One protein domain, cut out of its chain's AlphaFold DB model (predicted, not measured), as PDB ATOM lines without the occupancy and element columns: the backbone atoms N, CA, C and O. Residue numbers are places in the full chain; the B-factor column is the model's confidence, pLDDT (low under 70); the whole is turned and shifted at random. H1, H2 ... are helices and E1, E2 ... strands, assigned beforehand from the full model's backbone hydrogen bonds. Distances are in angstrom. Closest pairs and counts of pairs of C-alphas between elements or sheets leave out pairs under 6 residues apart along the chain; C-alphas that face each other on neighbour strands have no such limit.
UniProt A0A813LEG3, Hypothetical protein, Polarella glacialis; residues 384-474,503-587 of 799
ATOM      1  N   VAL A 384      50.211 -24.277  25.194       83.69
ATOM      2  CA  VAL A 384      51.220 -25.270  24.843       83.69
ATOM      3  C   VAL A 384      51.995 -24.800  23.619       83.69
ATOM      4  O   VAL A 384      51.498 -24.837  22.494       83.69
ATOM      5  N   PHE A 385      53.250 -24.417  23.813       84.12
ATOM      6  CA  PHE A 385      54.203 -24.137  22.745       84.12
ATOM      7  C   PHE A 385      54.860 -25.444  22.312       84.12
ATOM      8  O   PHE A 385      55.516 -26.119  23.105       84.12
ATOM      9  N   ARG A 386      54.718 -25.822  21.041       81.44
ATOM     10  CA  ARG A 386      55.342 -27.038  20.511       81.44
ATOM     11  C   ARG A 386      56.862 -26.924  20.597       81.44
ATOM     12  O   ARG A 386      57.437 -25.928  20.156       81.44
ATOM     13  N   GLY A 387      57.526 -27.955  21.106       82.62
ATOM     14  CA  GLY A 387      58.979 -27.967  21.184       82.62
ATOM     15  C   GLY A 387      59.634 -28.421  19.883       82.62
ATOM     16  O   GLY A 387      59.134 -29.299  19.179       82.62
ATOM     17  N   ALA A 388      60.785 -27.826  19.572       82.62
ATOM     18  CA  ALA A 388      61.635 -28.210  18.440       82.62
ATOM     19  C   ALA A 388      62.408 -29.521  18.692       82.62
ATOM     20  O   ALA A 388      62.995 -30.103  17.782       82.62
ATOM     21  N   LYS A 389      62.441 -29.977  19.947       81.25
ATOM     22  CA  LYS A 389      63.106 -31.199  20.405       81.25
ATOM     23  C   LYS A 389      62.390 -31.737  21.638       81.25
ATOM     24  O   LYS A 389      61.633 -31.014  22.279       81.25
ATOM     25  N   LYS A 390      62.662 -32.996  21.982       77.38
ATOM     26  CA  LYS A 390      62.082 -33.635  23.166       77.38
ATOM     27  C   LYS A 390      62.437 -32.855  24.432       77.38
ATOM     28  O   LYS A 390      63.618 -32.629  24.714       77.38
ATOM     29  N   MET A 391      61.412 -32.484  25.194       75.69
ATOM     30  CA  MET A 391      61.573 -31.739  26.436       75.69
ATOM     31  C   MET A 391      61.885 -32.705  27.588       75.69
ATOM     32  O   MET A 391      61.148 -33.677  27.788       75.69
ATOM     33  N   PRO A 392      62.968 -32.493  28.353       70.19
ATOM     34  CA  PRO A 392      63.127 -33.155  29.648       70.19
ATOM     35  C   PRO A 392      61.972 -32.764  30.581       70.19
ATOM     36  O   PRO A 392      61.525 -31.622  30.534       70.19
ATOM     37  N   PHE A 393      61.528 -33.688  31.438       70.19
ATOM     38  CA  PHE A 393      60.545 -33.364  32.472       70.19
ATOM     39  C   PHE A 393      61.112 -32.300  33.406       70.19
ATOM     40  O   PHE A 393      62.148 -32.509  34.043       70.19
ATOM     41  N   GLN A 394      60.454 -31.151  33.429       63.84
ATOM     42  CA  GLN A 394      60.811 -29.995  34.224       63.84
ATOM     43  C   GLN A 394      59.538 -29.288  34.617       63.84
ATOM     44  O   GLN A 394      58.962 -28.524  33.844       63.84
ATOM     45  N   VAL A 395      59.132 -29.527  35.852       56.09
ATOM     46  CA  VAL A 395      58.292 -28.559  36.537       56.09
ATOM     47  C   VAL A 395      59.195 -27.354  36.824       56.09
ATOM     48  O   VAL A 395      60.266 -27.513  37.416       56.09
ATOM     49  N   GLY A 396      58.827 -26.211  36.247       59.62
ATOM     50  CA  GLY A 396      59.599 -24.980  36.072       59.62
ATOM     51  C   GLY A 396      60.684 -24.686  37.095       59.62
ATOM     52  O   GLY A 396      60.478 -24.352  38.256       59.62
ATOM     53  N   TYR A 397      61.900 -24.725  36.571       74.31
ATOM     54  CA  TYR A 397      63.114 -24.382  37.287       74.31
ATOM     55  C   TYR A 397      63.127 -22.927  37.793       74.31
ATOM     56  O   TYR A 397      63.692 -22.657  38.847       74.31
ATOM     57  N   VAL A 398      62.514 -21.992  37.058       80.94
ATOM     58  CA  VAL A 398      62.484 -20.561  37.400       80.94
ATOM     59  C   VAL A 398      61.069 -20.038  37.243       80.94
ATOM     60  O   VAL A 398      60.437 -20.274  36.212       80.94
ATOM     61  N   VAL A 399      60.625 -19.278  38.235       89.38
ATOM     62  CA  VAL A 399      59.397 -18.486  38.169       89.38
ATOM     63  C   VAL A 399      59.748 -17.006  38.191       89.38
ATOM     64  O   VAL A 399      60.820 -16.631  38.677       89.38
ATOM     65  N   ALA A 400      58.860 -16.167  37.670       91.31
ATOM     66  CA  ALA A 400      59.004 -14.721  37.765       91.31
ATOM     67  C   ALA A 400      57.721 -14.069  38.261       91.31
ATOM     68  O   ALA A 400      56.631 -14.415  37.818       91.31
ATOM     69  N   MET A 401      57.857 -13.092  39.149       90.31
ATOM     70  CA  MET A 401      56.754 -12.251  39.593       90.31
ATOM     71  C   MET A 401      56.952 -10.846  39.080       90.31
ATOM     72  O   MET A 401      58.059 -10.306  39.109       90.31
ATOM     73  N   ASN A 402      55.843 -10.271  38.640       90.19
ATOM     74  CA  ASN A 402      55.758  -8.870  38.314       90.19
ATOM     75  C   ASN A 402      54.522  -8.295  39.000       90.19
ATOM     76  O   ASN A 402      53.396  -8.462  38.522       90.19
ATOM     77  N   THR A 403      54.725  -7.641  40.142       86.81
ATOM     78  CA  THR A 403      53.624  -7.027  40.904       86.81
ATOM     79  C   THR A 403      53.025  -5.822  40.184       86.81
ATOM     80  O   THR A 403      51.839  -5.552  40.346       86.81
ATOM     81  N   THR A 404      53.792  -5.149  39.320       86.81
ATOM     82  CA  THR A 404      53.272  -4.056  38.475       86.81
ATOM     83  C   THR A 404      52.295  -4.581  37.418       86.81
ATOM     84  O   THR A 404      51.306  -3.923  37.105       86.81
ATOM     85  N   LEU A 405      52.549  -5.780  36.889       85.25
ATOM     86  CA  LEU A 405      51.680  -6.460  35.924       85.25
ATOM     87  C   LEU A 405      50.658  -7.407  36.576       85.25
ATOM     88  O   LEU A 405      49.869  -8.020  35.861       85.25
ATOM     89  N   ASN A 406      50.641  -7.508  37.910       88.19
ATOM     90  CA  ASN A 406      49.708  -8.339  38.677       88.19
ATOM     91  C   ASN A 406      49.756  -9.836  38.299       88.19
ATOM     92  O   ASN A 406      48.717 -10.497  38.179       88.19
ATOM     93  N   MET A 407      50.957 -10.370  38.058       89.38
ATOM     94  CA  MET A 407      51.117 -11.711  37.493       89.38
ATOM     95  C   MET A 407      52.351 -12.471  37.986       89.38
ATOM     96  O   MET A 407      53.413 -11.896  38.244       89.38
ATOM     97  N   THR A 408      52.205 -13.792  38.067       90.31
ATOM     98  CA  THR A 408      53.298 -14.763  38.201       90.31
ATOM     99  C   THR A 408      53.411 -15.538  36.896       90.31
ATOM    100  O   THR A 408      52.404 -15.973  36.337       90.31
ATOM    101  N   ILE A 409      54.634 -15.688  36.404       89.69
ATOM    102  CA  ILE A 409      54.973 -16.385  35.169       89.69
ATOM    103  C   ILE A 409      55.689 -17.680  35.533       89.69
ATOM    104  O   ILE A 409      56.703 -17.672  36.241       89.69
ATOM    105  N   GLU A 410      55.161 -18.783  35.018       87.69
ATOM    106  CA  GLU A 410      55.647 -20.134  35.273       87.69
ATOM    107  C   GLU A 410      55.783 -20.900  33.953       87.69
ATOM    108  O   GLU A 410      55.224 -20.524  32.920       87.69
ATOM    109  N   VAL A 411      56.556 -21.982  33.988       85.25
ATOM    110  CA  VAL A 411      56.685 -22.901  32.860       85.25
ATOM    111  C   VAL A 411      56.629 -24.334  33.347       85.25
ATOM    112  O   VAL A 411      57.222 -24.679  34.368       85.25
ATOM    113  N   GLU A 412      55.976 -25.189  32.578       82.12
ATOM    114  CA  GLU A 412      55.991 -26.630  32.767       82.12
ATOM    115  C   GLU A 412      56.339 -27.312  31.437       82.12
ATOM    116  O   GLU A 412      55.835 -26.942  30.380       82.12
ATOM    117  N   ALA A 413      57.257 -28.282  31.438       76.81
ATOM    118  CA  ALA A 413      57.702 -28.919  30.196       76.81
ATOM    119  C   ALA A 413      58.022 -30.410  30.355       76.81
ATOM    120  O   ALA A 413      58.622 -30.835  31.342       76.81
ATOM    121  N   GLY A 414      57.702 -31.201  29.325       71.38
ATOM    122  CA  GLY A 414      58.072 -32.618  29.222       71.38
ATOM    123  C   GLY A 414      57.252 -33.577  30.098       71.38
ATOM    124  O   GLY A 414      56.212 -33.223  30.629       71.38
ATOM    125  N   GLY A 415      57.701 -34.836  30.197       69.44
ATOM    126  CA  GLY A 415      57.130 -35.888  31.068       69.44
ATOM    127  C   GLY A 415      55.605 -36.032  31.048       69.44
ATOM    128  O   GLY A 415      54.985 -36.153  32.093       69.44
ATOM    129  N   ALA A 416      55.013 -36.007  29.855       75.12
ATOM    130  CA  ALA A 416      53.570 -36.106  29.641       75.12
ATOM    131  C   ALA A 416      52.708 -34.941  30.165       75.12
ATOM    132  O   ALA A 416      51.491 -35.009  30.024       75.12
ATOM    133  N   ILE A 417      53.312 -33.858  30.675       77.69
ATOM    134  CA  ILE A 417      52.617 -32.705  31.274       77.69
ATOM    135  C   ILE A 417      51.461 -32.222  30.397       77.69
ATOM    136  O   ILE A 417      50.306 -32.350  30.791       77.69
ATOM    137  N   ASN A 418      51.740 -31.775  29.171       78.06
ATOM    138  CA  ASN A 418      50.708 -31.203  28.300       78.06
ATOM    139  C   ASN A 418      49.583 -32.196  27.980       78.06
ATOM    140  O   ASN A 418      48.424 -31.802  27.887       78.06
ATOM    141  N   SER A 419      49.907 -33.484  27.812       78.25
ATOM    142  CA  SER A 419      48.887 -34.508  27.563       78.25
ATOM    143  C   SER A 419      48.010 -34.733  28.782       78.25
ATOM    144  O   SER A 419      46.790 -34.797  28.657       78.25
ATOM    145  N   GLU A 420      48.615 -34.836  29.961       79.94
ATOM    146  CA  GLU A 420      47.880 -35.071  31.196       79.94
ATOM    147  C   GLU A 420      47.040 -33.850  31.575       79.94
ATOM    148  O   GLU A 420      45.870 -34.040  31.890       79.94
ATOM    149  N   PHE A 421      47.552 -32.619  31.425       77.75
ATOM    150  CA  PHE A 421      46.758 -31.392  31.563       77.75
ATOM    151  C   PHE A 421      45.611 -31.351  30.558       77.75
ATOM    152  O   PHE A 421      44.475 -31.060  30.934       77.75
ATOM    153  N   ALA A 422      45.860 -31.702  29.295       76.69
ATOM    154  CA  ALA A 422      44.808 -31.793  28.293       76.69
ATOM    155  C   ALA A 422      43.731 -32.815  28.676       76.69
ATOM    156  O   ALA A 422      42.562 -32.536  28.464       76.69
ATOM    157  N   ILE A 423      44.061 -33.967  29.264       77.19
ATOM    158  CA  ILE A 423      43.057 -34.949  29.711       77.19
ATOM    159  C   ILE A 423      42.348 -34.457  30.980       77.19
ATOM    160  O   ILE A 423      41.117 -34.487  31.055       77.19
ATOM    161  N   SER A 424      43.113 -34.021  31.984       75.12
ATOM    162  CA  SER A 424      42.642 -33.640  33.320       75.12
ATOM    163  C   SER A 424      41.799 -32.369  33.324       75.12
ATOM    164  O   SER A 424      40.955 -32.213  34.203       75.12
ATOM    165  N   SER A 425      42.002 -31.479  32.351       71.00
ATOM    166  CA  SER A 425      41.243 -30.228  32.194       71.00
ATOM    167  C   SER A 425      40.381 -30.177  30.923       71.00
ATOM    168  O   SER A 425      39.555 -29.272  30.771       71.00
ATOM    169  N   LEU A 426      40.560 -31.140  30.007       67.94
ATOM    170  CA  LEU A 426      39.980 -31.151  28.655       67.94
ATOM    171  C   LEU A 426      40.276 -29.889  27.832       67.94
ATOM    172  O   LEU A 426      39.505 -29.539  26.940       67.94
ATOM    173  N   ALA A 427      41.432 -29.258  28.082       69.56
ATOM    174  CA  ALA A 427      41.919 -28.010  27.478       69.56
ATOM    175  C   ALA A 427      41.895 -27.931  25.937       69.56
ATOM    176  O   ALA A 427      42.067 -26.846  25.387       69.56
ATOM    177  N   LEU A 428      41.719 -29.053  25.229       70.56
ATOM    178  CA  LEU A 428      41.771 -29.127  23.763       70.56
ATOM    179  C   LEU A 428      40.412 -28.942  23.064       70.56
ATOM    180  O   LEU A 428      40.372 -28.891  21.837       70.56
ATOM    181  N   ASP A 429      39.311 -28.831  23.812       71.38
ATOM    182  CA  ASP A 429      37.976 -28.500  23.284       71.38
ATOM    183  C   ASP A 429      37.353 -27.350  24.096       71.38
ATOM    184  O   ASP A 429      37.890 -26.943  25.127       71.38
ATOM    185  N   LYS A 430      36.212 -26.814  23.666       77.00
ATOM    186  CA  LYS A 430      35.483 -25.745  24.361       77.00
ATOM    187  C   LYS A 430      34.771 -26.279  25.607       77.00
ATOM    188  O   LYS A 430      34.208 -27.370  25.526       77.00
ATOM    189  N   PRO A 431      34.678 -25.518  26.717       81.75
ATOM    190  CA  PRO A 431      34.045 -25.955  27.970       81.75
ATOM    191  C   PRO A 431      32.685 -26.654  27.814       81.75
ATOM    192  O   PRO A 431      32.429 -27.685  28.437       81.75
ATOM    193  N   ALA A 432      31.832 -26.157  26.914       79.38
ATOM    194  CA  ALA A 432      30.524 -26.753  26.641       79.38
ATOM    195  C   ALA A 432      30.602 -28.223  26.163       79.38
ATOM    196  O   ALA A 432      29.771 -29.045  26.556       79.38
ATOM    197  N   ASN A 433      31.630 -28.571  25.383       79.75
ATOM    198  CA  ASN A 433      31.817 -29.894  24.779       79.75
ATOM    199  C   ASN A 433      32.589 -30.870  25.677       79.75
ATOM    200  O   ASN A 433      32.539 -32.082  25.462       79.75
ATOM    201  N   ARG A 434      33.283 -30.363  26.704       81.38
ATOM    202  CA  ARG A 434      34.073 -31.156  27.654       81.38
ATOM    203  C   ARG A 434      33.148 -32.000  28.532       81.38
ATOM    204  O   ARG A 434      32.725 -31.558  29.592       81.38
ATOM    205  N   ASN A 435      32.799 -33.207  28.104       83.25
ATOM    206  CA  ASN A 435      31.992 -34.158  28.878       83.25
ATOM    207  C   ASN A 435      32.785 -35.439  29.195       83.25
ATOM    208  O   ASN A 435      33.896 -35.623  28.704       83.25
ATOM    209  N   GLU A 436      32.224 -36.327  30.018       84.31
ATOM    210  CA  GLU A 436      32.899 -37.566  30.440       84.31
ATOM    211  C   GLU A 436      33.231 -38.505  29.275       84.31
ATOM    212  O   GLU A 436      34.279 -39.150  29.284       84.31
ATOM    213  N   VAL A 437      32.388 -38.548  28.238       85.19
ATOM    214  CA  VAL A 437      32.640 -39.356  27.036       85.19
ATOM    215  C   VAL A 437      33.849 -38.809  26.283       85.19
ATOM    216  O   VAL A 437      34.756 -39.569  25.947       85.19
ATOM    217  N   LEU A 438      33.904 -37.489  26.078       81.06
ATOM    218  CA  LEU A 438      35.070 -36.834  25.489       81.06
ATOM    219  C   LEU A 438      36.305 -37.047  26.367       81.06
ATOM    220  O   LEU A 438      37.374 -37.327  25.836       81.06
ATOM    221  N   ARG A 439      36.168 -36.996  27.696       81.38
ATOM    222  CA  ARG A 439      37.259 -37.300  28.630       81.38
ATOM    223  C   ARG A 439      37.812 -38.702  28.437       81.38
ATOM    224  O   ARG A 439      39.022 -38.857  28.315       81.38
ATOM    225  N   GLY A 440      36.942 -39.709  28.390       80.31
ATOM    226  CA  GLY A 440      37.325 -41.103  28.172       80.31
ATOM    227  C   GLY A 440      37.958 -41.318  26.799       80.31
ATOM    228  O   GLY A 440      38.981 -41.992  26.693       80.31
ATOM    229  N   PHE A 441      37.408 -40.682  25.762       81.25
ATOM    230  CA  PHE A 441      37.972 -40.705  24.414       81.25
ATOM    231  C   PHE A 441      39.362 -40.058  24.360       81.25
ATOM    232  O   PHE A 441      40.305 -40.688  23.887       81.25
ATOM    233  N   MET A 442      39.513 -38.840  24.893       78.12
ATOM    234  CA  MET A 442      40.795 -38.137  24.981       78.12
ATOM    235  C   MET A 442      41.793 -38.925  25.818       78.12
ATOM    236  O   MET A 442      42.944 -39.057  25.422       78.12
ATOM    237  N   SER A 443      41.348 -39.518  26.927       78.31
ATOM    238  CA  SER A 443      42.170 -40.425  27.719       78.31
ATOM    239  C   SER A 443      42.644 -41.598  26.871       78.31
ATOM    240  O   SER A 443      43.833 -41.836  26.855       78.31
ATOM    241  N   GLY A 444      41.792 -42.276  26.096       76.62
ATOM    242  CA  GLY A 444      42.222 -43.369  25.211       76.62
ATOM    243  C   GLY A 444      43.160 -42.934  24.076       76.62
ATOM    244  O   GLY A 444      44.093 -43.656  23.737       76.62
ATOM    245  N   LEU A 445      42.941 -41.745  23.513       74.25
ATOM    246  CA  LEU A 445      43.753 -41.157  22.440       74.25
ATOM    247  C   LEU A 445      45.161 -40.752  22.924       74.25
ATOM    248  O   LEU A 445      46.140 -40.834  22.175       74.25
ATOM    249  N   MET A 446      45.236 -40.299  24.176       74.50
ATOM    250  CA  MET A 446      46.429 -39.731  24.804       74.50
ATOM    251  C   MET A 446      47.121 -40.711  25.768       74.50
ATOM    252  O   MET A 446      48.286 -40.495  26.102       74.50
ATOM    253  N   ARG A 447      46.444 -41.784  26.217       65.50
ATOM    254  CA  ARG A 447      46.992 -42.770  27.164       65.50
ATOM    255  C   ARG A 447      47.964 -43.734  26.512       65.50
ATOM    256  O   ARG A 447      47.809 -44.218  25.395       65.50
ATOM    257  N   TYR A 448      48.912 -44.067  27.370       59.31
ATOM    258  CA  TYR A 448      50.043 -44.954  27.236       59.31
ATOM    259  C   TYR A 448      49.862 -46.084  28.267       59.31
ATOM    260  O   TYR A 448      49.700 -45.785  29.452       59.31
ATOM    261  N   PRO A 449      49.862 -47.373  27.898       48.94
ATOM    262  CA  PRO A 449      50.339 -48.421  28.794       48.94
ATOM    263  C   PRO A 449      51.861 -48.276  28.890       48.94
ATOM    264  O   PRO A 449      52.498 -48.032  27.867       48.94
ATOM    265  N   TRP A 450      52.441 -48.437  30.082       42.97
ATOM    266  CA  TRP A 450      53.833 -48.068  30.378       42.97
ATOM    267  C   TRP A 450      54.908 -48.735  29.470       42.97
ATOM    268  O   TRP A 450      56.039 -48.252  29.387       42.97
ATOM    269  N   ASP A 451      54.509 -49.753  28.695       39.97
ATOM    270  CA  ASP A 451      55.346 -50.633  27.870       39.97
ATOM    271  C   ASP A 451      55.150 -50.534  26.331       39.97
ATOM    272  O   ASP A 451      55.715 -51.342  25.592       39.97
ATOM    273  N   LEU A 452      54.382 -49.574  25.790       48.47
ATOM    274  CA  LEU A 452      54.178 -49.429  24.329       48.47
ATOM    275  C   LEU A 452      54.486 -48.022  23.832       48.47
ATOM    276  O   LEU A 452      54.146 -47.076  24.506       48.47
ATOM    277  N   LYS A 453      55.056 -47.861  22.626       55.94
ATOM    278  CA  LYS A 453      55.391 -46.540  22.043       55.94
ATOM    279  C   LYS A 453      54.213 -45.544  22.148       55.94
ATOM    280  O   LYS A 453      53.086 -45.951  21.862       55.94
ATOM    281  N   PRO A 454      54.457 -44.261  22.489       61.22
ATOM    282  CA  PRO A 454      53.393 -43.265  22.591       61.22
ATOM    283  C   PRO A 454      52.613 -43.147  21.282       61.22
ATOM    284  O   PRO A 454      53.160 -43.375  20.195       61.22
ATOM    285  N   THR A 455      51.331 -42.774  21.368       65.94
ATOM    286  CA  THR A 455      50.601 -42.394  20.155       65.94
ATOM    287  C   THR A 455      51.311 -41.200  19.525       65.94
ATOM    288  O   THR A 455      51.855 -40.347  20.225       65.94
ATOM    289  N   LEU A 456      51.296 -41.109  18.193       67.94
ATOM    290  CA  LEU A 456      51.917 -39.985  17.484       67.94
ATOM    291  C   LEU A 456      51.390 -38.631  17.998       67.94
ATOM    292  O   LEU A 456      52.124 -37.648  18.034       67.94
ATOM    293  N   LEU A 457      50.120 -38.586  18.413       69.94
ATOM    294  CA  LEU A 457      49.505 -37.397  18.985       69.94
ATOM    295  C   LEU A 457      50.064 -37.061  20.373       69.94
ATOM    296  O   LEU A 457      50.494 -35.928  20.583       69.94
ATOM    297  N   ALA A 458      50.098 -38.034  21.288       72.44
ATOM    298  CA  ALA A 458      50.660 -37.842  22.620       72.44
ATOM    299  C   ALA A 458      52.139 -37.443  22.536       72.44
ATOM    300  O   ALA A 458      52.560 -36.513  23.214       72.44
ATOM    301  N   ASP A 459      52.917 -38.071  21.650       73.62
ATOM    302  CA  ASP A 459      54.316 -37.700  21.416       73.62
ATOM    303  C   ASP A 459      54.457 -36.260  20.911       73.62
ATOM    304  O   ASP A 459      55.305 -35.511  21.394       73.62
ATOM    305  N   ASN A 460      53.612 -35.829  19.970       71.75
ATOM    306  CA  ASN A 460      53.651 -34.457  19.462       71.75
ATOM    307  C   ASN A 460      53.299 -33.419  20.538       71.75
ATOM    308  O   ASN A 460      53.978 -32.395  20.625       71.75
ATOM    309  N   ILE A 461      52.289 -33.686  21.368       75.12
ATOM    310  CA  ILE A 461      51.860 -32.789  22.454       75.12
ATOM    311  C   ILE A 461      52.884 -32.780  23.601       75.12
ATOM    312  O   ILE A 461      53.226 -31.719  24.129       75.12
ATOM    313  N   ASN A 462      53.454 -33.936  23.946       76.38
ATOM    314  CA  ASN A 462      54.445 -34.079  25.021       76.38
ATOM    315  C   ASN A 462      55.828 -33.537  24.672       76.38
ATOM    316  O   ASN A 462      56.656 -33.332  25.561       76.38
ATOM    317  N   ASN A 463      56.073 -33.270  23.392       77.19
ATOM    318  CA  ASN A 463      57.228 -32.501  22.963       77.19
ATOM    319  C   ASN A 463      57.039 -30.986  23.161       77.19
ATOM    320  O   ASN A 463      57.965 -30.247  22.861       77.19
ATOM    321  N   GLY A 464      55.886 -30.502  23.639       81.00
ATOM    322  CA  GLY A 464      55.645 -29.086  23.942       81.00
ATOM    323  C   GLY A 464      56.052 -28.634  25.351       81.00
ATOM    324  O   GLY A 464      56.470 -29.433  26.190       81.00
ATOM    325  N   MET A 465      55.850 -27.347  25.624       85.75
ATOM    326  CA  MET A 465      55.949 -26.710  26.942       85.75
ATOM    327  C   MET A 465      54.705 -25.859  27.197       85.75
ATOM    328  O   MET A 465      54.251 -25.168  26.289       85.75
ATOM    329  N   ASP A 466      54.184 -25.906  28.413       85.06
ATOM    330  CA  ASP A 466      53.091 -25.067  28.883       85.06
ATOM    331  C   ASP A 466      53.685 -23.823  29.544       85.06
ATOM    332  O   ASP A 466      54.412 -23.920  30.539       85.06
ATOM    333  N   LEU A 467      53.455 -22.658  28.939       86.56
ATOM    334  CA  LEU A 467      53.823 -21.386  29.550       86.56
ATOM    335  C   LEU A 467      52.585 -20.800  30.213       86.56
ATOM    336  O   LEU A 467      51.551 -20.616  29.571       86.56
ATOM    337  N   LEU A 468      52.719 -20.474  31.493       86.44
ATOM    338  CA  LEU A 468      51.596 -20.171  32.357       86.44
ATOM    339  C   LEU A 468      51.713 -18.753  32.895       86.44
ATOM    340  O   LEU A 468      52.773 -18.307  33.335       86.44
ATOM    341  N   VAL A 469      50.575 -18.067  32.904       87.25
ATOM    342  CA  VAL A 469      50.390 -16.819  33.638       87.25
ATOM    343  C   VAL A 469      49.331 -17.043  34.689       87.25
ATOM    344  O   VAL A 469      48.187 -17.375  34.374       87.25
ATOM    345  N   LEU A 470      49.723 -16.801  35.930       87.38
ATOM    346  CA  LEU A 470      48.869 -16.837  37.094       87.38
ATOM    347  C   LEU A 470      48.578 -15.398  37.504       87.38
ATOM    348  O   LEU A 470      49.482 -14.658  37.893       87.38
ATOM    349  N   GLN A 471      47.311 -15.001  37.430       87.94
ATOM    350  CA  GLN A 471      46.886 -13.684  37.897       87.94
ATOM    351  C   GLN A 471      46.934 -13.619  39.425       87.94
ATOM    352  O   GLN A 471      46.427 -14.513  40.107       87.94
ATOM    353  N   HIS A 472      47.530 -12.557  39.963       87.12
ATOM    354  CA  HIS A 472      47.582 -12.315  41.408       87.12
ATOM    355  C   HIS A 472      46.206 -11.947  41.964       87.12
ATOM    356  O   HIS A 472      45.818 -12.452  43.012       87.12
ATOM    357  N   GLU A 473      45.450 -11.119  41.242       85.88
ATOM    358  CA  GLU A 473      44.090 -10.723  41.618       85.88
ATOM    359  C   GLU A 473      43.090 -11.219  40.572       85.88
ATOM    360  O   GLU A 473      42.764 -10.507  39.627       85.88
ATOM    361  N   ALA A 474      42.599 -12.448  40.750       89.38
ATOM    362  CA  ALA A 474      41.383 -12.893  40.075       89.38
ATOM    363  C   ALA A 474      40.183 -12.245  40.779       89.38
ATOM    364  O   ALA A 474      40.069 -12.357  42.003       89.38
ATOM    365  N   ASP A 503      39.488  -9.302  34.628       90.31
ATOM    366  CA  ASP A 503      40.151 -10.609  34.535       90.31
ATOM    367  C   ASP A 503      40.537 -10.937  33.086       90.31
ATOM    368  O   ASP A 503      41.612 -11.483  32.825       90.31
ATOM    369  N   TYR A 504      39.689 -10.548  32.128       87.00
ATOM    370  CA  TYR A 504      39.974 -10.666  30.698       87.00
ATOM    371  C   TYR A 504      41.178  -9.808  30.293       87.00
ATOM    372  O   TYR A 504      42.114 -10.315  29.670       87.00
ATOM    373  N   VAL A 505      41.189  -8.527  30.679       85.50
ATOM    374  CA  VAL A 505      42.272  -7.595  30.322       85.50
ATOM    375  C   VAL A 505      43.609  -8.083  30.878       85.50
ATOM    376  O   VAL A 505      44.616  -8.073  30.167       85.50
ATOM    377  N   ASN A 506      43.613  -8.553  32.127       87.69
ATOM    378  CA  ASN A 506      44.799  -9.101  32.777       87.69
ATOM    379  C   ASN A 506      45.299 -10.363  32.063       87.69
ATOM    380  O   ASN A 506      46.499 -10.490  31.811       87.69
ATOM    381  N   GLN A 507      44.394 -11.264  31.662       87.75
ATOM    382  CA  GLN A 507      44.793 -12.497  30.984       87.75
ATOM    383  C   GLN A 507      45.359 -12.216  29.596       87.75
ATOM    384  O   GLN A 507      46.371 -12.800  29.213       87.75
ATOM    385  N   TRP A 508      44.718 -11.319  28.847       86.69
ATOM    386  CA  TRP A 508      45.175 -10.933  27.519       86.69
ATOM    387  C   TRP A 508      46.576 -10.317  27.567       86.69
ATOM    388  O   TRP A 508      47.448 -10.748  26.812       86.69
ATOM    389  N   ARG A 509      46.830  -9.387  28.501       86.50
ATOM    390  CA  ARG A 509      48.178  -8.837  28.745       86.50
ATOM    391  C   ARG A 509      49.180  -9.939  29.071       86.50
ATOM    392  O   ARG A 509      50.261  -9.968  28.494       86.50
ATOM    393  N   GLY A 510      48.789 -10.885  29.923       88.06
ATOM    394  CA  GLY A 510      49.634 -12.020  30.267       88.06
ATOM    395  C   GLY A 510      50.038 -12.874  29.066       88.06
ATOM    396  O   GLY A 510      51.202 -13.236  28.937       88.06
ATOM    397  N   ILE A 511      49.111 -13.136  28.143       86.75
ATOM    398  CA  ILE A 511      49.412 -13.860  26.899       86.75
ATOM    399  C   ILE A 511      50.446 -13.107  26.053       86.75
ATOM    400  O   ILE A 511      51.350 -13.741  25.507       86.75
ATOM    401  N   GLN A 512      50.358 -11.776  25.961       86.06
ATOM    402  CA  GLN A 512      51.348 -10.985  25.218       86.06
ATOM    403  C   GLN A 512      52.752 -11.125  25.822       86.06
ATOM    404  O   GLN A 512      53.723 -11.323  25.090       86.06
ATOM    405  N   GLU A 513      52.857 -11.114  27.152       88.38
ATOM    406  CA  GLU A 513      54.130 -11.330  27.846       88.38
ATOM    407  C   GLU A 513      54.684 -12.745  27.624       88.38
ATOM    408  O   GLU A 513      55.880 -12.907  27.373       88.38
ATOM    409  N   LEU A 514      53.831 -13.775  27.614       88.88
ATOM    410  CA  LEU A 514      54.260 -15.141  27.290       88.88
ATOM    411  C   LEU A 514      54.809 -15.259  25.865       88.88
ATOM    412  O   LEU A 514      55.836 -15.904  25.651       88.88
ATOM    413  N   LEU A 515      54.152 -14.627  24.886       87.12
ATOM    414  CA  LEU A 515      54.606 -14.620  23.492       87.12
ATOM    415  C   LEU A 515      55.956 -13.913  23.335       87.12
ATOM    416  O   LEU A 515      56.805 -14.381  22.573       87.12
ATOM    417  N   LYS A 516      56.163 -12.820  24.078       89.00
ATOM    418  CA  LYS A 516      57.435 -12.095  24.141       89.00
ATOM    419  C   LYS A 516      58.551 -12.983  24.704       89.00
ATOM    420  O   LYS A 516      59.565 -13.165  24.034       89.00
ATOM    421  N   ILE A 517      58.336 -13.627  25.855       90.00
ATOM    422  CA  ILE A 517      59.333 -14.516  26.486       90.00
ATOM    423  C   ILE A 517      59.645 -15.736  25.608       90.00
ATOM    424  O   ILE A 517      60.809 -16.105  25.447       90.00
ATOM    425  N   ALA A 518      58.633 -16.342  24.981       87.69
ATOM    426  CA  ALA A 518      58.832 -17.453  24.048       87.69
ATOM    427  C   ALA A 518      59.687 -17.066  22.823       87.69
ATOM    428  O   ALA A 518      60.328 -17.929  22.218       87.69
ATOM    429  N   GLY A 519      59.709 -15.778  22.459       88.38
ATOM    430  CA  GLY A 519      60.513 -15.230  21.368       88.38
ATOM    431  C   GLY A 519      61.945 -14.849  21.712       88.38
ATOM    432  O   GLY A 519      62.700 -14.538  20.786       88.38
ATOM    433  N   ALA A 520      62.342 -14.926  22.983       91.56
ATOM    434  CA  ALA A 520      63.705 -14.638  23.405       91.56
ATOM    435  C   ALA A 520      64.734 -15.538  22.691       91.56
ATOM    436  O   ALA A 520      64.484 -16.709  22.378       91.56
ATOM    437  N   GLU A 521      65.941 -15.011  22.460       93.00
ATOM    438  CA  GLU A 521      66.994 -15.718  21.715       93.00
ATOM    439  C   GLU A 521      67.366 -17.067  22.355       93.00
ATOM    440  O   GLU A 521      67.553 -18.062  21.648       93.00
ATOM    441  N   SER A 522      67.398 -17.130  23.689       93.44
ATOM    442  CA  SER A 522      67.691 -18.351  24.448       93.44
ATOM    443  C   SER A 522      66.646 -19.457  24.248       93.44
ATOM    444  O   SER A 522      66.982 -20.641  24.345       93.44
ATOM    445  N   MET A 523      65.399 -19.100  23.917       90.88
ATOM    446  CA  MET A 523      64.282 -20.033  23.715       90.88
ATOM    447  C   MET A 523      64.209 -20.586  22.292       90.88
ATOM    448  O   MET A 523      63.636 -21.657  22.070       90.88
ATOM    449  N   ARG A 524      64.854 -19.930  21.321       88.75
ATOM    450  CA  ARG A 524      64.850 -20.332  19.905       88.75
ATOM    451  C   ARG A 524      65.212 -21.810  19.642       88.75
ATOM    452  O   ARG A 524      64.611 -22.388  18.742       88.75
ATOM    453  N   PRO A 525      66.156 -22.459  20.357       89.06
ATOM    454  CA  PRO A 525      66.460 -23.882  20.159       89.06
ATOM    455  C   PRO A 525      65.417 -24.848  20.744       89.06
ATOM    456  O   PRO A 525      65.571 -26.063  20.597       89.06
ATOM    457  N   TRP A 526      64.438 -24.335  21.488       88.25
ATOM    458  CA  TRP A 526      63.458 -25.117  22.238       88.25
ATOM    459  C   TRP A 526      62.056 -25.001  21.654       88.25
ATOM    460  O   TRP A 526      61.334 -25.987  21.707       88.25
ATOM    461  N   VAL A 527      61.689 -23.867  21.055       85.69
ATOM    462  CA  VAL A 527      60.351 -23.633  20.490       85.69
ATOM    463  C   VAL A 527      60.337 -23.910  18.984       85.69
ATOM    464  O   VAL A 527      61.148 -23.368  18.233       85.69
ATOM    465  N   ALA A 528      59.403 -24.745  18.526       80.75
ATOM    466  CA  ALA A 528      59.210 -25.035  17.109       80.75
ATOM    467  C   ALA A 528      58.578 -23.839  16.389       80.75
ATOM    468  O   ALA A 528      57.585 -23.260  16.851       80.75
ATOM    469  N   ARG A 529      59.113 -23.495  15.212       75.50
ATOM    470  CA  ARG A 529      58.512 -22.447  14.384       75.50
ATOM    471  C   ARG A 529      57.416 -23.006  13.494       75.50
ATOM    472  O   ARG A 529      57.509 -24.112  12.975       75.50
ATOM    473  N   LYS A 530      56.412 -22.179  13.217       66.75
ATOM    474  CA  LYS A 530      55.263 -22.508  12.366       66.75
ATOM    475  C   LYS A 530      55.659 -23.075  10.996       66.75
ATOM    476  O   LYS A 530      55.011 -23.981  10.498       66.75
ATOM    477  N   LYS A 531      56.736 -22.556  10.391       61.69
ATOM    478  CA  LYS A 531      57.242 -23.001   9.076       61.69
ATOM    479  C   LYS A 531      57.929 -24.372   9.096       61.69
ATOM    480  O   LYS A 531      58.244 -24.890   8.034       61.69
ATOM    481  N   GLU A 532      58.227 -24.907  10.276       53.09
ATOM    482  CA  GLU A 532      58.963 -26.164  10.472       53.09
ATOM    483  C   GLU A 532      58.012 -27.350  10.734       53.09
ATOM    484  O   GLU A 532      58.467 -28.476  10.914       53.09
ATOM    485  N   VAL A 533      56.694 -27.110  10.747       56.88
ATOM    486  CA  VAL A 533      55.657 -28.144  10.855       56.88
ATOM    487  C   VAL A 533      55.224 -28.538   9.440       56.88
ATOM    488  O   VAL A 533      54.584 -27.749   8.755       56.88
ATOM    489  N   ASP A 534      55.614 -29.735   8.994       47.09
ATOM    490  CA  ASP A 534      55.395 -30.231   7.628       47.09
ATOM    491  C   ASP A 534      54.438 -31.437   7.665       47.09
ATOM    492  O   ASP A 534      54.765 -32.457   8.279       47.09
ATOM    493  N   LEU A 535      53.244 -31.336   7.060       47.50
ATOM    494  CA  LEU A 535      52.264 -32.434   7.008       47.50
ATOM    495  C   LEU A 535      51.521 -32.528   5.660       47.50
ATOM    496  O   LEU A 535      51.210 -31.509   5.041       47.50
ATOM    497  N   PRO A 536      51.186 -33.752   5.197       42.69
ATOM    498  CA  PRO A 536      50.466 -33.965   3.944       42.69
ATOM    499  C   PRO A 536      49.044 -33.381   4.003       42.69
ATOM    500  O   PRO A 536      48.248 -33.676   4.892       42.69
ATOM    501  N   HIS A 537      48.717 -32.546   3.015       43.31
ATOM    502  CA  HIS A 537      47.569 -31.630   3.021       43.31
ATOM    503  C   HIS A 537      46.162 -32.262   2.987       43.31
ATOM    504  O   HIS A 537      45.172 -31.547   3.191       43.31
ATOM    505  N   SER A 538      46.026 -33.564   2.751       46.38
ATOM    506  CA  SER A 538      44.732 -34.214   2.528       46.38
ATOM    507  C   SER A 538      44.297 -35.050   3.733       46.38
ATOM    508  O   SER A 538      45.032 -35.954   4.116       46.38
ATOM    509  N   VAL A 539      43.079 -34.792   4.242       45.00
ATOM    510  CA  VAL A 539      42.180 -35.662   5.054       45.00
ATOM    511  C   VAL A 539      41.710 -35.074   6.407       45.00
ATOM    512  O   VAL A 539      40.618 -35.420   6.841       45.00
ATOM    513  N   LEU A 540      42.402 -34.118   7.043       48.22
ATOM    514  CA  LEU A 540      41.938 -33.543   8.331       48.22
ATOM    515  C   LEU A 540      41.173 -32.209   8.165       48.22
ATOM    516  O   LEU A 540      41.569 -31.363   7.354       48.22
ATOM    517  N   SER A 541      40.091 -32.014   8.938       53.53
ATOM    518  CA  SER A 541      39.314 -30.758   8.989       53.53
ATOM    519  C   SER A 541      40.129 -29.601   9.588       53.53
ATOM    520  O   SER A 541      41.156 -29.824  10.226       53.53
ATOM    521  N   LYS A 542      39.703 -28.349   9.372       50.34
ATOM    522  CA  LYS A 542      40.422 -27.138   9.818       50.34
ATOM    523  C   LYS A 542      40.590 -27.103  11.341       50.34
ATOM    524  O   LYS A 542      41.677 -26.820  11.836       50.34
ATOM    525  N   GLU A 543      39.537 -27.445  12.066       47.72
ATOM    526  CA  GLU A 543      39.473 -27.472  13.527       47.72
ATOM    527  C   GLU A 543      40.330 -28.614  14.089       47.72
ATOM    528  O   GLU A 543      41.034 -28.437  15.076       47.72
ATOM    529  N   LEU A 544      40.365 -29.756  13.395       50.34
ATOM    530  CA  LEU A 544      41.174 -30.914  13.769       50.34
ATOM    531  C   LEU A 544      42.665 -30.711  13.436       50.34
ATOM    532  O   LEU A 544      43.522 -31.183  14.170       50.34
ATOM    533  N   LYS A 545      43.002 -29.943  12.392       54.47
ATOM    534  CA  LYS A 545      44.379 -29.473  12.129       54.47
ATOM    535  C   LYS A 545      44.854 -28.489  13.202       54.47
ATOM    536  O   LYS A 545      45.988 -28.591  13.659       54.47
ATOM    537  N   CYS A 546      43.974 -27.599  13.658       53.22
ATOM    538  CA  CYS A 546      44.271 -26.694  14.770       53.22
ATOM    539  C   CYS A 546      44.482 -27.465  16.087       53.22
ATOM    540  O   CYS A 546      45.479 -27.240  16.769       53.22
ATOM    541  N   ALA A 547      43.588 -28.403  16.413       46.44
ATOM    542  CA  ALA A 547      43.623 -29.165  17.662       46.44
ATOM    543  C   ALA A 547      44.716 -30.252  17.703       46.44
ATOM    544  O   ALA A 547      45.309 -30.477  18.753       46.44
ATOM    545  N   LEU A 548      45.003 -30.927  16.582       47.72
ATOM    546  CA  LEU A 548      45.974 -32.032  16.546       47.72
ATOM    547  C   LEU A 548      47.398 -31.596  16.183       47.72
ATOM    548  O   LEU A 548      48.343 -32.314  16.507       47.72
ATOM    549  N   LEU A 549      47.572 -30.484  15.459       49.84
ATOM    550  CA  LEU A 549      48.847 -30.178  14.791       49.84
ATOM    551  C   LEU A 549      49.476 -28.850  15.233       49.84
ATOM    552  O   LEU A 549      50.629 -28.587  14.879       49.84
ATOM    553  N   GLY A 550      48.751 -28.016  15.995       49.94
ATOM    554  CA  GLY A 550      49.194 -26.659  16.347       49.94
ATOM    555  C   GLY A 550      49.393 -25.761  15.120       49.94
ATOM    556  O   GLY A 550      50.103 -24.755  15.182       49.94
ATOM    557  N   GLU A 551      48.804 -26.140  13.980       47.81
ATOM    558  CA  GLU A 551      48.796 -25.321  12.778       47.81
ATOM    559  C   GLU A 551      47.787 -24.190  12.970       47.81
ATOM    560  O   GLU A 551      46.581 -24.381  12.828       47.81
ATOM    561  N   SER A 552      48.277 -22.978  13.231       49.12
ATOM    562  CA  SER A 552      47.471 -21.769  13.066       49.12
ATOM    563  C   SER A 552      47.167 -21.579  11.572       49.12
ATOM    564  O   SER A 552      47.910 -20.915  10.842       49.12
ATOM    565  N   TYR A 553      46.117 -22.225  11.061       39.31
ATOM    566  CA  TYR A 553      45.736 -22.124   9.652       39.31
ATOM    567  C   TYR A 553      45.455 -20.658   9.279       39.31
ATOM    568  O   TYR A 553      44.564 -20.019   9.840       39.31
ATOM    569  N   GLN A 554      46.221 -20.116   8.325       42.56
ATOM    570  CA  GLN A 554      46.041 -18.752   7.825       42.56
ATOM    571  C   GLN A 554      44.813 -18.664   6.910       42.56
ATOM    572  O   GLN A 554      44.829 -19.144   5.777       42.56
ATOM    573  N   GLY A 555      43.794 -17.930   7.356       35.34
ATOM    574  CA  GLY A 555      43.134 -16.979   6.459       35.34
ATOM    575  C   GLY A 555      44.102 -15.820   6.186       35.34
ATOM    576  O   GLY A 555      44.879 -15.451   7.065       35.34
ATOM    577  N   LYS A 556      44.119 -15.286   4.959       33.31
ATOM    578  CA  LYS A 556      45.000 -14.174   4.550       33.31
ATOM    579  C   LYS A 556      44.835 -12.977   5.508       33.31
ATOM    580  O   LYS A 556      43.860 -12.252   5.378       33.31
ATOM    581  N   GLY A 557      45.776 -12.772   6.438       37.31
ATOM    582  CA  GLY A 557      45.739 -11.631   7.368       37.31
ATOM    583  C   GLY A 557      46.740 -11.683   8.527       37.31
ATOM    584  O   GLY A 557      47.446 -10.707   8.751       37.31
ATOM    585  N   SER A 558      46.890 -12.824   9.210       42.88
ATOM    586  CA  SER A 558      47.829 -12.957  10.343       42.88
ATOM    587  C   SER A 558      49.275 -13.114   9.868       42.88
ATOM    588  O   SER A 558      49.653 -14.172   9.351       42.88
ATOM    589  N   LYS A 559      50.093 -12.066  10.018       47.59
ATOM    590  CA  LYS A 559      51.520 -12.093   9.664       47.59
ATOM    591  C   LYS A 559      52.467 -12.539  10.792       47.59
ATOM    592  O   LYS A 559      53.551 -12.994  10.443       47.59
ATOM    593  N   ASP A 560      52.101 -12.523  12.081       54.75
ATOM    594  CA  ASP A 560      53.143 -12.255  13.100       54.75
ATOM    595  C   ASP A 560      53.317 -13.211  14.308       54.75
ATOM    596  O   ASP A 560      54.171 -12.931  15.143       54.75
ATOM    597  N   THR A 561      52.660 -14.380  14.417       62.59
ATOM    598  CA  THR A 561      53.069 -15.389  15.436       62.59
ATOM    599  C   THR A 561      53.972 -16.468  14.817       62.59
ATOM    600  O   THR A 561      53.488 -17.293  14.032       62.59
ATOM    601  N   PRO A 562      55.282 -16.514  15.138       66.88
ATOM    602  CA  PRO A 562      56.221 -17.432  14.492       66.88
ATOM    603  C   PRO A 562      56.192 -18.860  15.058       66.88
ATOM    604  O   PRO A 562      56.868 -19.722  14.496       66.88
ATOM    605  N   PHE A 563      55.444 -19.128  16.131       74.44
ATOM    606  CA  PHE A 563      55.462 -20.393  16.878       74.44
ATOM    607  C   PHE A 563      54.270 -21.300  16.547       74.44
ATOM    608  O   PHE A 563      53.208 -20.827  16.140       74.44
ATOM    609  N   ALA A 564      54.439 -22.607  16.751       74.44
ATOM    610  CA  ALA A 564      53.329 -23.558  16.790       74.44
ATOM    611  C   ALA A 564      52.795 -23.657  18.232       74.44
ATOM    612  O   ALA A 564      53.540 -24.058  19.127       74.44
ATOM    613  N   ILE A 565      51.536 -23.262  18.453       78.62
ATOM    614  CA  ILE A 565      50.912 -23.130  19.783       78.62
ATOM    615  C   ILE A 565      49.539 -23.810  19.784       78.62
ATOM    616  O   ILE A 565      48.833 -23.781  18.771       78.62
ATOM    617  N   ILE A 566      49.165 -24.409  20.914       75.44
ATOM    618  CA  ILE A 566      47.849 -24.999  21.168       75.44
ATOM    619  C   ILE A 566      47.285 -24.417  22.480       75.44
ATOM    620  O   ILE A 566      48.003 -24.430  23.478       75.44
ATOM    621  N   PRO A 567      46.024 -23.945  22.513       74.69
ATOM    622  CA  PRO A 567      45.128 -23.788  21.369       74.69
ATOM    623  C   PRO A 567      45.588 -22.673  20.415       74.69
ATOM    624  O   PRO A 567      46.381 -21.801  20.768       74.69
ATOM    625  N   CYS A 568      45.106 -22.713  19.172       73.81
ATOM    626  CA  CYS A 568      45.421 -21.681  18.181       73.81
ATOM    627  C   CYS A 568      44.848 -20.332  18.617       73.81
ATOM    628  O   CYS A 568      43.663 -20.268  18.925       73.81
ATOM    629  N   LEU A 569      45.657 -19.272  18.576       77.50
ATOM    630  CA  LEU A 569      45.234 -17.903  18.894       77.50
ATOM    631  C   LEU A 569      44.148 -17.380  17.925       77.50
ATOM    632  O   LEU A 569      44.017 -17.914  16.814       77.50
ATOM    633  N   PRO A 570      43.394 -16.328  18.309       73.69
ATOM    634  CA  PRO A 570      42.455 -15.641  17.420       73.69
ATOM    635  C   PRO A 570      43.076 -15.232  16.077       73.69
ATOM    636  O   PRO A 570      44.276 -14.977  15.968       73.69
ATOM    637  N   LEU A 571      42.248 -15.173  15.028       65.38
ATOM    638  CA  LEU A 571      42.694 -14.753  13.699       65.38
ATOM    639  C   LEU A 571      42.810 -13.229  13.627       65.38
ATOM    640  O   LEU A 571      41.859 -12.525  13.941       65.38
ATOM    641  N   GLU A 572      43.951 -12.741  13.142       62.47
ATOM    642  CA  GLU A 572      44.203 -11.305  12.998       62.47
ATOM    643  C   GLU A 572      43.569 -10.693  11.727       62.47
ATOM    644  O   GLU A 572      43.584 -11.345  10.670       62.47
ATOM    645  N   PRO A 573      43.108  -9.425  11.778       65.25
ATOM    646  CA  PRO A 573      43.078  -8.561  12.963       65.25
ATOM    647  C   PRO A 573      42.013  -9.034  13.965       65.25
ATOM    648  O   PRO A 573      40.849  -9.164  13.596       65.25
ATOM    649  N   ALA A 574      42.415  -9.305  15.205       68.94
ATOM    650  CA  ALA A 574      41.515  -9.800  16.240       68.94
ATOM    651  C   ALA A 574      40.965  -8.623  17.048       68.94
ATOM    652  O   ALA A 574      41.720  -7.861  17.657       68.94
ATOM    653  N   SER A 575      39.644  -8.474  17.062       80.31
ATOM    654  CA  SER A 575      38.978  -7.499  17.928       80.31
ATOM    655  C   SER A 575      39.095  -7.901  19.410       80.31
ATOM    656  O   SER A 575      39.339  -9.076  19.720       80.31
ATOM    657  N   PRO A 576      38.901  -6.969  20.363       81.62
ATOM    658  CA  PRO A 576      38.732  -7.325  21.773       81.62
ATOM    659  C   PRO A 576      37.659  -8.408  21.980       81.62
ATOM    660  O   PRO A 576      37.840  -9.323  22.787       81.62
ATOM    661  N   GLU A 577      36.579  -8.367  21.197       82.81
ATOM    662  CA  GLU A 577      35.503  -9.357  21.208       82.81
ATOM    663  C   GLU A 577      35.982 -10.747  20.758       82.81
ATOM    664  O   GLU A 577      35.635 -11.748  21.393       82.81
ATOM    665  N   ASP A 578      36.823 -10.828  19.720       82.81
ATOM    666  CA  ASP A 578      37.409 -12.093  19.251       82.81
ATOM    667  C   ASP A 578      38.296 -12.730  20.325       82.81
ATOM    668  O   ASP A 578      38.185 -13.925  20.611       82.81
ATOM    669  N   TRP A 579      39.137 -11.922  20.972       84.25
ATOM    670  CA  TRP A 579      39.957 -12.360  22.103       84.25
ATOM    671  C   TRP A 579      39.103 -12.787  23.301       84.25
ATOM    672  O   TRP A 579      39.418 -13.782  23.954       84.25
ATOM    673  N   SER A 580      38.020 -12.062  23.593       84.25
ATOM    674  CA  SER A 580      37.122 -12.378  24.714       84.25
ATOM    675  C   SER A 580      36.440 -13.715  24.495       84.25
ATOM    676  O   SER A 580      36.457 -14.580  25.374       84.25
ATOM    677  N   LYS A 581      35.897 -13.923  23.294       85.00
ATOM    678  CA  LYS A 581      35.311 -15.200  22.901       85.00
ATOM    679  C   LYS A 581      36.336 -16.326  22.998       85.00
ATOM    680  O   LYS A 581      36.033 -17.385  23.537       85.00
ATOM    681  N   TRP A 582      37.555 -16.100  22.520       84.56
ATOM    682  CA  TRP A 582      38.606 -17.108  22.568       84.56
ATOM    683  C   TRP A 582      38.989 -17.502  23.999       84.56
ATOM    684  O   TRP A 582      39.075 -18.693  24.288       84.56
ATOM    685  N   LEU A 583      39.151 -16.541  24.911       86.44
ATOM    686  CA  LEU A 583      39.452 -16.821  26.320       86.44
ATOM    687  C   LEU A 583      38.323 -17.613  26.999       86.44
ATOM    688  O   LEU A 583      38.573 -18.609  27.682       86.44
ATOM    689  N   GLN A 584      37.069 -17.244  26.736       85.31
ATOM    690  CA  GLN A 584      35.903 -17.994  27.215       85.31
ATOM    691  C   GLN A 584      35.859 -19.426  26.659       85.31
ATOM    692  O   GLN A 584      35.417 -20.340  27.347       85.31
ATOM    693  N   GLU A 585      36.360 -19.653  25.449       84.00
ATOM    694  CA  GLU A 585      36.372 -20.972  24.814       84.00
ATOM    695  C   GLU A 585      37.551 -21.866  25.235       84.00
ATOM    696  O   GLU A 585      37.471 -23.074  25.031       84.00
ATOM    697  N   HIS A 586      38.619 -21.327  25.831       82.25
ATOM    698  CA  HIS A 586      39.852 -22.094  26.076       82.25
ATOM    699  C   HIS A 586      40.314 -22.127  27.533       82.25
ATOM    700  O   HIS A 586      41.283 -22.814  27.849       82.25
ATOM    701  N   HIS A 587      39.603 -21.463  28.441       85.19
ATOM    702  CA  HIS A 587      39.998 -21.448  29.842       85.19
ATOM    703  C   HIS A 587      39.926 -22.804  30.537       85.19
ATOM    704  O   HIS A 587      39.115 -23.669  30.191       85.19
TER     705      HIS A 587
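What this domain is: This is residues 384 to 474 and 503 to 587 of the 799 residues of the protein "Hypothetical protein" of Polarella glacialis (UniProt A0A813LEG3). A twisted and curled sheet of four strands has the longest helix, H4, packed on one face, and a cluster of three short helices, H1, H2 and H3, gathers where E3 ends and E4 begins. Long loops with H5 between them lie beyond the edge strand E1, where residues 565 to 566 pair with it, and H6 meets the first half of H4. The printed part has 176 residues with six named helices and four named strands, along the chain E1 E2 E3 H1 H2 H3 E4 H4 H5 H6; the sheet's order is E1 E4 E3 E2, all antiparallel. The class is mixed, helices and strands, with under half of the residues, 84 of 176, in named elements. The whole is compact, with a radius of gyration of the C-alphas of 16.2 A, and rounded, spanning 47 by 38 by 35 A.

Where its parts are: The longest strand, E4, is residues 464 to 471 and runs 22.6 A, from C-alpha 464 at (55.645, -29.086, 23.942) to C-alpha 471 at (46.886, -13.684, 37.897). E3 is residues 407 to 413, 19.8 A long. E1 is residues 384 to 386, 6.2 A, and E2 is residues 399 to 402, 10.3 A. H4, residues 503 to 518, runs 22.5 A from C-alpha 503 at (40.151, -10.609, 34.535). H1 is residues 417 to 425, 11.7 A; H2 is residues 436 to 446, 14.8 A; H3 is residues 456 to 462, 9.9 A. H5 is residues 542 to 549, 10.2 A, and H6 is residues 576 to 586, 15.4 A, ending at C-alpha 586 at (39.852, -22.094, 26.076).

How they stand to each other: The sheet is twisted, with C-alphas up to 4.1 A off its best plane. The inner strands E4 and E3 are antiparallel at 161 degrees, with N 468 and O 410 within hydrogen-bond range at 2.9 A. E2, an edge strand, forms a hairpin with E3, where N 409 and O 400 are 2.8 A apart. At the other edge, E1 is antiparallel to E4 at 152 degrees, with N 385 and O 465 at 2.8 A. H4 is on the sheet at a height of 6.1 A, over E4, and only just slantwise to the strands at 32 degrees on the local plane; the closest C-alphas of H4 and E4, those of Gly 510 and Val 469, are 5.9 A apart. H1 is on the opposite face, at a height of 10.4 A. H3 only grazes the sheet, with residues 460 to 462. H1 and H2 form a helical hairpin and touch at a shallow tilt of 13 degrees, opposite ways, with the C-alphas of Ile 423 and Ser 443 closest at 5.9 A. H3 touches H2 about perpendicular at 84 degrees, the closest C-alphas being those of Ala 458 and Met 446, 5.1 A apart. H3 also touches H1, about perpendicular at 84 degrees, with the C-alphas of Asn 462 and Asn 418 closest at 5.7 A. H5 is close to H3 but not clearly touching, the closest C-alphas, those of Leu 548 and Leu 457, being 6.9 A apart. H6 only just touches H4, with 3 pairs of C-alphas within 8 A, the closest those of Ser 580 and Tyr 504 at 6.8 A; H4 touches H6 with residues 504 to 508 alone. H5 and H6 are apart. In all six helices every O i to N i+4 pair is within hydrogen-bond range.

The domain as a whole: The two C-alphas farthest apart, those of Thr 403 and Ser 538, are 47.9 A apart. Residues 475 to 502 are not printed, and C-alphas 474 and 503 are 6.1 A apart across that cut, between E4 and H4. The links E1 to E2, H4 to H5 and H5 to H6 are long, with 12, 23 and 26 residues. The mean pLDDT of the printed part is 73.5; 54 residues are under 70, among them residues 447 to 457 and 530 to 562, and H5 has a mean of 50.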